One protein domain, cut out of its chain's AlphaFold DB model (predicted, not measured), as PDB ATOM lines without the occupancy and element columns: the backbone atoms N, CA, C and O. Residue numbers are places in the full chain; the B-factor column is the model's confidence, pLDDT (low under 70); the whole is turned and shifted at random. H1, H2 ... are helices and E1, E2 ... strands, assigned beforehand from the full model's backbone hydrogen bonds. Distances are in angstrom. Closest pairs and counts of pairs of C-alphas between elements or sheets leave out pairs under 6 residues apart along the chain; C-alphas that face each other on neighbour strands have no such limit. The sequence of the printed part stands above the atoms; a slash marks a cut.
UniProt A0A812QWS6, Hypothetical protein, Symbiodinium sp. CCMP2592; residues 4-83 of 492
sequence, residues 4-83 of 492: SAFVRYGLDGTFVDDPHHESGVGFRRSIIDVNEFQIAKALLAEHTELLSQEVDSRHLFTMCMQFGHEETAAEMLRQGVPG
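This is residues 4 to 83 of the 492 residues of the protein "Hypothetical protein" of Symbiodinium sp. CCMP2592 (UniProt A0A812QWS6). A long arm, the hairpin of strands E1 and E2, runs from a small head of four short helices, H1 to H4; at its far end residues 17 to 23 stick out. The printed part has 80 residues, with two named strands, antiparallel, then four named helices: class mixed. It is loose, radius of gyration of the C-alphas 16.1 A, spanning 51 by 21 by 17 A.

In the hairpin of E1, residues 7 to 12, and E2, residues 28 to 34, N 8 and O 33 are within hydrogen-bond range, 2.9 A. H1, residues 36 to 44, touches H2, residues 48 to 51; the closest C-alphas, Ala 42 and Leu 51, are 7.3 A apart. H3, residues 60 to 66, touches H4, residues 70 to 78; the closest C-alphas, Phe 61 and Ala 73, are 5.3 A apart. H1 and H4 touch, the same way at a shallow tilt of 21 degrees; the closest C-alphas, Ala 40 and Thr 72, are 6.7 A apart. In H1, H3 and H4 every O i to N i+4 pair is within hydrogen-bond range.

E1, 15.2 A long, begins at C-alpha 7 (47.164, 15.653, 49.770); E2 measures 17.4 A. H4 ends at C-alpha 78 (29.447, 26.040, 56.252).

The printed part has no cut. E1 to E2 is a long link; pLDDT is under 70 at residues 4 and 12 to 29.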
ATOM      1  N   SER A   4      50.536  18.030  55.162       69.75
ATOM      2  CA  SER A   4      50.874  17.017  54.157       69.75
ATOM      3  C   SER A   4      49.945  15.794  54.156       69.75
ATOM      4  O   SER A   4      49.917  15.063  53.172       69.75
ATOM      5  N   ALA A   5      49.168  15.560  55.222       80.38
ATOM      6  CA  ALA A   5      48.227  14.441  55.299       80.38
ATOM      7  C   ALA A   5      46.958  14.647  54.449       80.38
ATOM      8  O   ALA A   5      46.216  13.685  54.227       80.38
ATOM      9  N   PHE A   6      46.707  15.875  53.981       83.19
ATOM     10  CA  PHE A   6      45.525  16.219  53.189       83.19
ATOM     11  C   PHE A   6      45.674  15.945  51.700       83.19
ATOM     12  O   PHE A   6      44.676  15.931  50.995       83.19
ATOM     13  N   VAL A   7      46.888  15.716  51.207       84.50
ATOM     14  CA  VAL A   7      47.164  15.653  49.770       84.50
ATOM     15  C   VAL A   7      47.857  14.338  49.438       84.50
ATOM     16  O   VAL A   7      48.783  13.912  50.129       84.50
ATOM     17  N   ARG A   8      47.408  13.681  48.366       80.56
ATOM     18  CA  ARG A   8      48.109  12.546  47.765       80.56
ATOM     19  C   ARG A   8      48.955  13.037  46.595       80.56
ATOM     20  O   ARG A   8      48.450  13.684  45.678       80.56
ATOM     21  N   TYR A   9      50.238  12.692  46.627       82.75
ATOM     22  CA  TYR A   9      51.189  13.021  45.571       82.75
ATOM     23  C   TYR A   9      51.392  11.835  44.631       82.75
ATOM     24  O   TYR A   9      51.611  10.710  45.082       82.75
ATOM     25  N   GLY A  10      51.360  12.117  43.332       75.75
ATOM     26  CA  GLY A  10      51.821  11.230  42.273       75.75
ATOM     27  C   GLY A  10      53.170  11.686  41.723       75.75
ATOM     28  O   GLY A  10      53.641  12.794  41.997       75.75
ATOM     29  N   LEU A  11      53.810  10.808  40.956       72.69
ATOM     30  CA  LEU A  11      54.969  11.156  40.140       72.69
ATOM     31  C   LEU A  11      54.488  11.257  38.693       72.69
ATOM     32  O   LEU A  11      54.157  10.232  38.099       72.69
ATOM     33  N   ASP A  12      54.462  12.466  38.135       55.88
ATOM     34  CA  ASP A  12      54.220  12.641  36.703       55.88
ATOM     35  C   ASP A  12      55.539  12.469  35.946       55.88
ATOM     36  O   ASP A  12      56.503  13.217  36.128       55.88
ATOM     37  N   GLY A  13      55.593  11.447  35.093       48.78
ATOM     38  CA  GLY A  13      56.703  11.203  34.179       48.78
ATOM     39  C   GLY A  13      56.600  12.091  32.944       48.78
ATOM     40  O   GLY A  13      56.271  11.604  31.868       48.78
ATOM     41  N   THR A  14      56.861  13.391  33.070       45.91
ATOM     42  CA  THR A  14      57.026  14.262  31.898       45.91
ATOM     43  C   THR A  14      58.495  14.299  31.488       45.91
ATOM     44  O   THR A  14      59.329  14.802  32.240       45.91
ATOM     45  N   PHE A  15      58.805  13.776  30.297       42.25
ATOM     46  CA  PHE A  15      60.099  13.965  29.637       42.25
ATOM     47  C   PHE A  15      60.323  15.464  29.408       42.25
ATOM     48  O   PHE A  15      59.569  16.103  28.676       42.25
ATOM     49  N   VAL A  16      61.344  16.024  30.051       43.69
ATOM     50  CA  VAL A  16      61.876  17.341  29.701       43.69
ATOM     51  C   VAL A  16      63.143  17.072  28.902       43.69
ATOM     52  O   VAL A  16      64.181  16.769  29.484       43.69
ATOM     53  N   ASP A  17      63.043  17.126  27.574       40.50
ATOM     54  CA  ASP A  17      64.227  17.241  26.724       40.50
ATOM     55  C   ASP A  17      64.765  18.667  26.883       40.50
ATOM     56  O   ASP A  17      64.334  19.596  26.201       40.50
ATOM     57  N   ASP A  18      65.677  18.846  27.835       42.62
ATOM     58  CA  ASP A  18      66.545  20.017  27.897       42.62
ATOM     59  C   ASP A  18      67.910  19.613  27.308       42.62
ATOM     60  O   ASP A  18      68.625  18.810  27.915       42.62
ATOM     61  N   PRO A  19      68.296  20.093  26.109       46.50
ATOM     62  CA  PRO A  19      69.485  19.610  25.403       46.50
ATOM     63  C   PRO A  19      70.819  20.070  26.019       46.50
ATOM     64  O   PRO A  19      71.873  19.849  25.418       46.50
ATOM     65  N   HIS A  20      70.815  20.705  27.197       48.34
ATOM     66  CA  HIS A  20      72.011  21.338  27.752       48.34
ATOM     67  C   HIS A  20      72.418  20.966  29.180       48.34
ATOM     68  O   HIS A  20      73.350  21.592  29.684       48.34
ATOM     69  N   HIS A  21      71.873  19.916  29.807       40.34
ATOM     70  CA  HIS A  21      72.461  19.402  31.054       40.34
ATOM     71  C   HIS A  21      72.338  17.885  31.227       40.34
ATOM     72  O   HIS A  21      71.310  17.274  30.949       40.34
ATOM     73  N   GLU A  22      73.433  17.286  31.690       39.91
ATOM     74  CA  GLU A  22      73.587  15.862  31.965       39.91
ATOM     75  C   GLU A  22      72.550  15.352  32.981       39.91
ATOM     76  O   GLU A  22      72.437  15.855  34.096       39.91
ATOM     77  N   SER A  23      71.829  14.303  32.577       43.84
ATOM     78  CA  SER A  23      71.269  13.225  33.407       43.84
ATOM     79  C   SER A  23      70.717  13.601  34.790       43.84
ATOM     80  O   SER A  23      71.364  13.414  35.820       43.84
ATOM     81  N   GLY A  24      69.434  13.954  34.817       39.69
ATOM     82  CA  GLY A  24      68.593  13.826  36.000       39.69
ATOM     83  C   GLY A  24      67.140  13.645  35.588       39.69
ATOM     84  O   GLY A  24      66.531  14.574  35.066       39.69
ATOM     85  N   VAL A  25      66.562  12.462  35.820       44.91
ATOM     86  CA  VAL A  25      65.106  12.276  35.735       44.91
ATOM     87  C   VAL A  25      64.487  13.074  36.884       44.91
ATOM     88  O   VAL A  25      64.374  12.596  38.011       44.91
ATOM     89  N   GLY A  26      64.162  14.337  36.622       44.91
ATOM     90  CA  GLY A  26      63.474  15.198  37.569       44.91
ATOM     91  C   GLY A  26      61.999  14.824  37.621       44.91
ATOM     92  O   GLY A  26      61.200  15.379  36.874       44.91
ATOM     93  N   PHE A  27      61.619  13.895  38.498       52.06
ATOM     94  CA  PHE A  27      60.204  13.664  38.775       52.06
ATOM     95  C   PHE A  27      59.622  14.903  39.461       52.06
ATOM     96  O   PHE A  27      59.969  15.211  40.605       52.06
ATOM     97  N   ARG A  28      58.717  15.619  38.785       58.25
ATOM     98  CA  ARG A  28      57.886  16.616  39.464       58.25
ATOM     99  C   ARG A  28      56.807  15.872  40.244       58.25
ATOM    100  O   ARG A  28      56.044  15.093  39.677       58.25
ATOM    101  N   ARG A  29      56.756  16.108  41.557       68.25
ATOM    102  CA  ARG A  29      55.604  15.707  42.368       68.25
ATOM    103  C   ARG A  29      54.419  16.556  41.935       68.25
ATOM    104  O   ARG A  29      54.487  17.780  42.023       68.25
ATOM    105  N   SER A  30      53.362  15.905  41.474       80.19
ATOM    106  CA  SER A  30      52.079  16.540  41.205       80.19
ATOM    107  C   SER A  30      51.052  16.038  42.209       80.19
ATOM    108  O   SER A  30      51.144  14.927  42.742       80.19
ATOM    109  N   ILE A  31      50.093  16.896  42.525       81.12
ATOM    110  CA  ILE A  31      48.972  16.524  43.374       81.12
ATOM    111  C   ILE A  31      47.976  15.765  42.510       81.12
ATOM    112  O   ILE A  31      47.491  16.313  41.521       81.12
ATOM    113  N   ILE A  32      47.668  14.532  42.900       85.56
ATOM    114  CA  ILE A  32      46.750  13.667  42.149       85.56
ATOM    115  C   ILE A  32      45.370  13.554  42.794       85.56
ATOM    116  O   ILE A  32      44.432  13.175  42.103       85.56
ATOM    117  N   ASP A  33      45.252  13.842  44.094       85.00
ATOM    118  CA  ASP A  33      43.995  13.772  44.847       85.00
ATOM    119  C   ASP A  33      44.135  14.448  46.226       85.00
ATOM    120  O   ASP A  33      45.244  14.690  46.724       85.00
ATOM    121  N   VAL A  34      43.000  14.698  46.872       87.44
ATOM    122  CA  VAL A  34      42.874  15.194  48.242       87.44
ATOM    123  C   VAL A  34      42.306  14.089  49.135       87.44
ATOM    124  O   VAL A  34      41.383  13.370  48.775       87.44
ATOM    125  N   ASN A  35      42.854  13.942  50.338       89.00
ATOM    126  CA  ASN A  35      42.398  12.960  51.310       89.00
ATOM    127  C   ASN A  35      41.159  13.470  52.059       89.00
ATOM    128  O   ASN A  35      41.262  13.992  53.173       89.00
ATOM    129  N   GLU A  36      39.995  13.285  51.438       88.56
ATOM    130  CA  GLU A  36      38.695  13.723  51.950       88.56
ATOM    131  C   GLU A  36      38.455  13.305  53.410       88.56
ATOM    132  O   GLU A  36      38.086  14.130  54.243       88.56
ATOM    133  N   PHE A  37      38.772  12.057  53.772       88.50
ATOM    134  CA  PHE A  37      38.588  11.554  55.138       88.50
ATOM    135  C   PHE A  37      39.385  12.347  56.183       88.50
ATOM    136  O   PHE A  37      38.911  12.576  57.296       88.50
ATOM    137  N   GLN A  38      40.607  12.777  55.850       90.56
ATOM    138  CA  GLN A  38      41.407  13.593  56.767       90.56
ATOM    139  C   GLN A  38      40.824  15.000  56.897       90.56
ATOM    140  O   GLN A  38      40.806  15.535  58.003       90.56
ATOM    141  N   ILE A  39      40.307  15.576  55.810       89.38
ATOM    142  CA  ILE A  39      39.634  16.880  55.854       89.38
ATOM    143  C   ILE A  39      38.359  16.791  56.692       89.38
ATOM    144  O   ILE A  39      38.200  17.573  57.626       89.38
ATOM    145  N   ALA A  40      37.508  15.792  56.453       88.62
ATOM    146  CA  ALA A  40      36.300  15.547  57.239       88.62
ATOM    147  C   ALA A  40      36.615  15.350  58.731       88.62
ATOM    148  O   ALA A  40      35.957  15.922  59.597       88.62
ATOM    149  N   LYS A  41      37.679  14.605  59.057       91.56
ATOM    150  CA  LYS A  41      38.142  14.446  60.442       91.56
ATOM    151  C   LYS A  41      38.585  15.774  61.068       91.56
ATOM    152  O   LYS A  41      38.310  16.001  62.242       91.56
ATOM    153  N   ALA A  42      39.280  16.624  60.315       89.44
ATOM    154  CA  ALA A  42      39.703  17.939  60.789       89.44
ATOM    155  C   ALA A  42      38.510  18.893  60.983       89.44
ATOM    156  O   ALA A  42      38.484  19.615  61.975       89.44
ATOM    157  N   LEU A  43      37.511  18.836  60.096       90.44
ATOM    158  CA  LEU A  43      36.243  19.565  60.215       90.44
ATOM    159  C   LEU A  43      35.456  19.134  61.460       90.44
ATOM    160  O   LEU A  43      34.992  19.975  62.217       90.44
ATOM    161  N   LEU A  44      35.353  17.828  61.730       90.75
ATOM    162  CA  LEU A  44      34.687  17.307  62.934       90.75
ATOM    163  C   LEU A  44      35.408  17.676  64.237       90.75
ATOM    164  O   LEU A  44      34.787  17.713  65.294       90.75
ATOM    165  N   ALA A  45      36.717  17.912  64.169       91.56
ATOM    166  CA  ALA A  45      37.529  18.358  65.296       91.56
ATOM    167  C   ALA A  45      37.640  19.894  65.389       91.56
ATOM    168  O   ALA A  45      38.447  20.388  66.178       91.56
ATOM    169  N   GLU A  46      36.875  20.636  64.575       88.38
ATOM    170  CA  GLU A  46      36.855  22.107  64.516       88.38
ATOM    171  C   GLU A  46      38.243  22.734  64.263       88.38
ATOM    172  O   GLU A  46      38.547  23.851  64.680       88.38
ATOM    173  N   HIS A  47      39.125  22.031  63.548       90.75
ATOM    174  CA  HIS A  47      40.476  22.501  63.228       90.75
ATOM    175  C   HIS A  47      40.498  23.430  61.999       90.75
ATOM    176  O   HIS A  47      41.249  23.205  61.046       90.75
ATOM    177  N   THR A  48      39.681  24.485  62.006       86.94
ATOM    178  CA  THR A  48      39.490  25.399  60.861       86.94
ATOM    179  C   THR A  48      40.766  26.153  60.466       86.94
ATOM    180  O   THR A  48      41.032  26.323  59.280       86.94
ATOM    181  N   GLU A  49      41.623  26.517  61.425       86.81
ATOM    182  CA  GLU A  49      42.927  27.150  61.160       86.81
ATOM    183  C   GLU A  49      43.870  26.241  60.367       86.81
ATOM    184  O   GLU A  49      44.569  26.686  59.459       86.81
ATOM    185  N   LEU A  50      43.874  24.946  60.676       87.75
ATOM    186  CA  LEU A  50      44.706  23.973  59.978       87.75
ATOM    187  C   LEU A  50      44.204  23.753  58.541       87.75
ATOM    188  O   LEU A  50      45.004  23.555  57.631       87.75
ATOM    189  N   LEU A  51      42.886  23.828  58.343       88.19
ATOM    190  CA  LEU A  51      42.239  23.726  57.034       88.19
ATOM    191  C   LEU A  51      42.386  24.985  56.164       88.19
ATOM    192  O   LEU A  51      42.237  24.889  54.948       88.19
ATOM    193  N   SER A  52      42.688  26.132  56.780       88.75
ATOM    194  CA  SER A  52      42.912  27.416  56.096       88.75
ATOM    195  C   SER A  52      44.290  27.545  55.435       88.75
ATOM    196  O   SER A  52      44.545  28.478  54.674       88.75
ATOM    197  N   GLN A  53      45.206  26.621  55.740       85.38
ATOM    198  CA  GLN A  53      46.570  26.660  55.225       85.38
ATOM    199  C   GLN A  53      46.608  26.208  53.762       85.38
ATOM    200  O   GLN A  53      45.964  25.233  53.370       85.38
ATOM    201  N   GLU A  54      47.396  26.910  52.951       86.50
ATOM    202  CA  GLU A  54      47.612  26.540  51.555       86.50
ATOM    203  C   GLU A  54      48.608  25.380  51.429       86.50
ATOM    204  O   GLU A  54      49.625  25.326  52.125       86.50
ATOM    205  N   VAL A  55      48.341  24.478  50.485       83.31
ATOM    206  CA  VAL A  55      49.246  23.395  50.083       83.31
ATOM    207  C   VAL A  55      49.651  23.629  48.636       83.31
ATOM    208  O   VAL A  55      48.793  23.767  47.769       83.31
ATOM    209  N   ASP A  56      50.956  23.736  48.374       82.00
ATOM    210  CA  ASP A  56      51.502  24.070  47.049       82.00
ATOM    211  C   ASP A  56      50.853  25.327  46.425       82.00
ATOM    212  O   ASP A  56      50.533  25.373  45.236       82.00
ATOM    213  N   SER A  57      50.673  26.374  47.245       85.12
ATOM    214  CA  SER A  57      50.031  27.657  46.881       85.12
ATOM    215  C   SER A  57      48.561  27.535  46.447       85.12
ATOM    216  O   SER A  57      48.059  28.356  45.676       85.12
ATOM    217  N   ARG A  58      47.862  26.477  46.883       87.31
ATOM    218  CA  ARG A  58      46.423  26.288  46.663       87.31
ATOM    219  C   ARG A  58      45.713  26.012  47.979       87.31
ATOM    220  O   ARG A  58      46.165  25.213  48.793       87.31
ATOM    221  N   HIS A  59      44.559  26.638  48.162       91.94
ATOM    222  CA  HIS A  59      43.714  26.377  49.318       91.94
ATOM    223  C   HIS A  59      43.016  25.009  49.196       91.94
ATOM    224  O   HIS A  59      42.556  24.642  48.108       91.94
ATOM    225  N   LEU A  60      42.871  24.278  50.310       91.56
ATOM    226  CA  LEU A  60      42.248  22.944  50.331       91.56
ATOM    227  C   LEU A  60      40.824  22.942  49.759       91.56
ATOM    228  O   LEU A  60      40.463  22.023  49.031       91.56
ATOM    229  N   PHE A  61      40.054  24.007  50.003       93.00
ATOM    230  CA  PHE A  61      38.741  24.224  49.374       93.00
ATOM    231  C   PHE A  61      38.803  24.119  47.842       93.00
ATOM    232  O   PHE A  61      38.048  23.364  47.233       93.00
ATOM    233  N   THR A  62      39.724  24.852  47.205       90.88
ATOM    234  CA  THR A  62      39.866  24.872  45.741       90.88
ATOM    235  C   THR A  62      40.243  23.494  45.212       90.88
ATOM    236  O   THR A  62      39.762  23.082  44.162       90.88
ATOM    237  N   MET A  63      41.077  22.765  45.950       90.75
ATOM    238  CA  MET A  63      41.475  21.414  45.576       90.75
ATOM    239  C   MET A  63      40.315  20.423  45.722       90.75
ATOM    240  O   MET A  63      40.090  19.633  44.813       90.75
ATOM    241  N   CYS A  64      39.521  20.508  46.796       92.56
ATOM    242  CA  CYS A  64      38.310  19.697  46.954       92.56
ATOM    243  C   CYS A  64      37.354  19.898  45.771       92.56
ATOM    244  O   CYS A  64      36.898  18.924  45.180       92.56
ATOM    245  N   MET A  65      37.139  21.150  45.350       91.44
ATOM    246  CA  MET A  65      36.334  21.455  44.162       91.44
ATOM    247  C   MET A  65      36.932  20.872  42.869       91.44
ATOM    248  O   MET A  65      36.186  20.377  42.029       91.44
ATOM    249  N   GLN A  66      38.260  20.908  42.701       89.62
ATOM    250  CA  GLN A  66      38.952  20.365  41.519       89.62
ATOM    251  C   GLN A  66      38.856  18.838  41.412       89.62
ATOM    252  O   GLN A  66      38.740  18.321  40.303       89.62
ATOM    253  N   PHE A  67      38.899  18.127  42.541       89.88
ATOM    254  CA  PHE A  67      38.857  16.660  42.591       89.88
ATOM    255  C   PHE A  67      37.447  16.079  42.789       89.88
ATOM    256  O   PHE A  67      37.302  14.867  42.904       89.88
ATOM    257  N   GLY A  68      36.401  16.915  42.789       88.81
ATOM    258  CA  GLY A  68      35.006  16.464  42.886       88.81
ATOM    259  C   GLY A  68      34.501  16.195  44.309       88.81
ATOM    260  O   GLY A  68      33.402  15.672  44.470       88.81
ATOM    261  N   HIS A  69      35.244  16.601  45.340       93.06
ATOM    262  CA  HIS A  69      34.876  16.467  46.759       93.06
ATOM    263  C   HIS A  69      33.991  17.637  47.221       93.06
ATOM    264  O   HIS A  69      34.318  18.377  48.151       93.06
ATOM    265  N   GLU A  70      32.886  17.865  46.507       92.19
ATOM    266  CA  GLU A  70      32.053  19.061  46.679       92.19
ATOM    267  C   GLU A  70      31.316  19.105  48.026       92.19
ATOM    268  O   GLU A  70      31.170  20.183  48.594       92.19
ATOM    269  N   GLU A  71      30.892  17.960  48.571       93.50
ATOM    270  CA  GLU A  71      30.259  17.894  49.898       93.50
ATOM    271  C   GLU A  71      31.215  18.366  50.996       93.50
ATOM    272  O   GLU A  71      30.861  19.205  51.825       93.50
ATOM    273  N   THR A  72      32.465  17.906  50.943       93.50
ATOM    274  CA  THR A  72      33.512  18.336  51.870       93.50
ATOM    275  C   THR A  72      33.833  19.824  51.702       93.50
ATOM    276  O   THR A  72      33.952  20.543  52.694       93.50
ATOM    277  N   ALA A  73      33.906  20.331  50.467       93.31
ATOM    278  CA  ALA A  73      34.098  21.761  50.213       93.31
ATOM    279  C   ALA A  73      32.930  22.616  50.745       93.31
ATOM    280  O   ALA A  73      33.147  23.694  51.303       93.31
ATOM    281  N   ALA A  74      31.696  22.132  50.596       93.31
ATOM    282  CA  ALA A  74      30.500  22.778  51.118       93.31
ATOM    283  C   ALA A  74      30.513  22.826  52.654       93.31
ATOM    284  O   ALA A  74      30.224  23.867  53.239       93.31
ATOM    285  N   GLU A  75      30.943  21.751  53.313       93.44
ATOM    286  CA  GLU A  75      31.092  21.720  54.769       93.44
ATOM    287  C   GLU A  75      32.174  22.694  55.264       93.44
ATOM    288  O   GLU A  75      31.950  23.419  56.235       93.44
ATOM    289  N   MET A  76      33.313  22.798  54.566       93.38
ATOM    290  CA  MET A  76      34.333  23.816  54.867       93.38
ATOM    291  C   MET A  76      33.761  25.238  54.788       93.38
ATOM    292  O   MET A  76      34.083  26.088  55.623       93.38
ATOM    293  N   LEU A  77      32.905  25.501  53.796       92.06
ATOM    294  CA  LEU A  77      32.216  26.780  53.652       92.06
ATOM    295  C   LEU A  77      31.230  27.015  54.807       92.06
ATOM    296  O   LEU A  77      31.215  28.103  55.378       92.06
ATOM    297  N   ARG A  78      30.442  25.994  55.170       90.38
ATOM    298  CA  ARG A  78      29.447  26.040  56.252       90.38
ATOM    299  C   ARG A  78      30.076  26.337  57.612       90.38
ATOM    300  O   ARG A  78      29.512  27.104  58.386       90.38
ATOM    301  N   GLN A  79      31.246  25.761  57.887       90.62
ATOM    302  CA  GLN A  79      32.004  26.000  59.120       90.62
ATOM    303  C   GLN A  79      32.803  27.313  59.110       90.62
ATOM    304  O   GLN A  79      33.457  27.638  60.098       90.62
ATOM    305  N   GLY A  80      32.776  28.075  58.010       88.94
ATOM    306  CA  GLY A  80      33.473  29.355  57.920       88.94
ATOM    307  C   GLY A  80      34.997  29.227  57.930       88.94
ATOM    308  O   GLY A  80      35.672  30.092  58.484       88.94
ATOM    309  N   VAL A  81      35.555  28.162  57.333       91.19
ATOM    310  CA  VAL A  81      37.014  27.993  57.220       91.19
ATOM    311  C   VAL A  81      37.618  29.204  56.481       91.19
ATOM    312  O   VAL A  81      37.231  29.464  55.333       91.19
ATOM    313  N   PRO A  82      38.557  29.951  57.096       91.00
ATOM    314  CA  PRO A  82      39.193  31.101  56.454       91.00
ATOM    315  C   PRO A  82      39.904  30.702  55.158       91.00
ATOM    316  O   PRO A  82      40.491  29.631  55.094       91.00
ATOM    317  N   GLY A  83      39.872  31.560  54.134       88.94
ATOM    318  CA  GLY A  83      40.525  31.294  52.841       88.94
ATOM    319  C   GLY A  83      39.656  30.557  51.812       88.94
ATOM    320  O   GLY A  83      39.990  30.541  50.625       88.94
TER     321      GLY A  83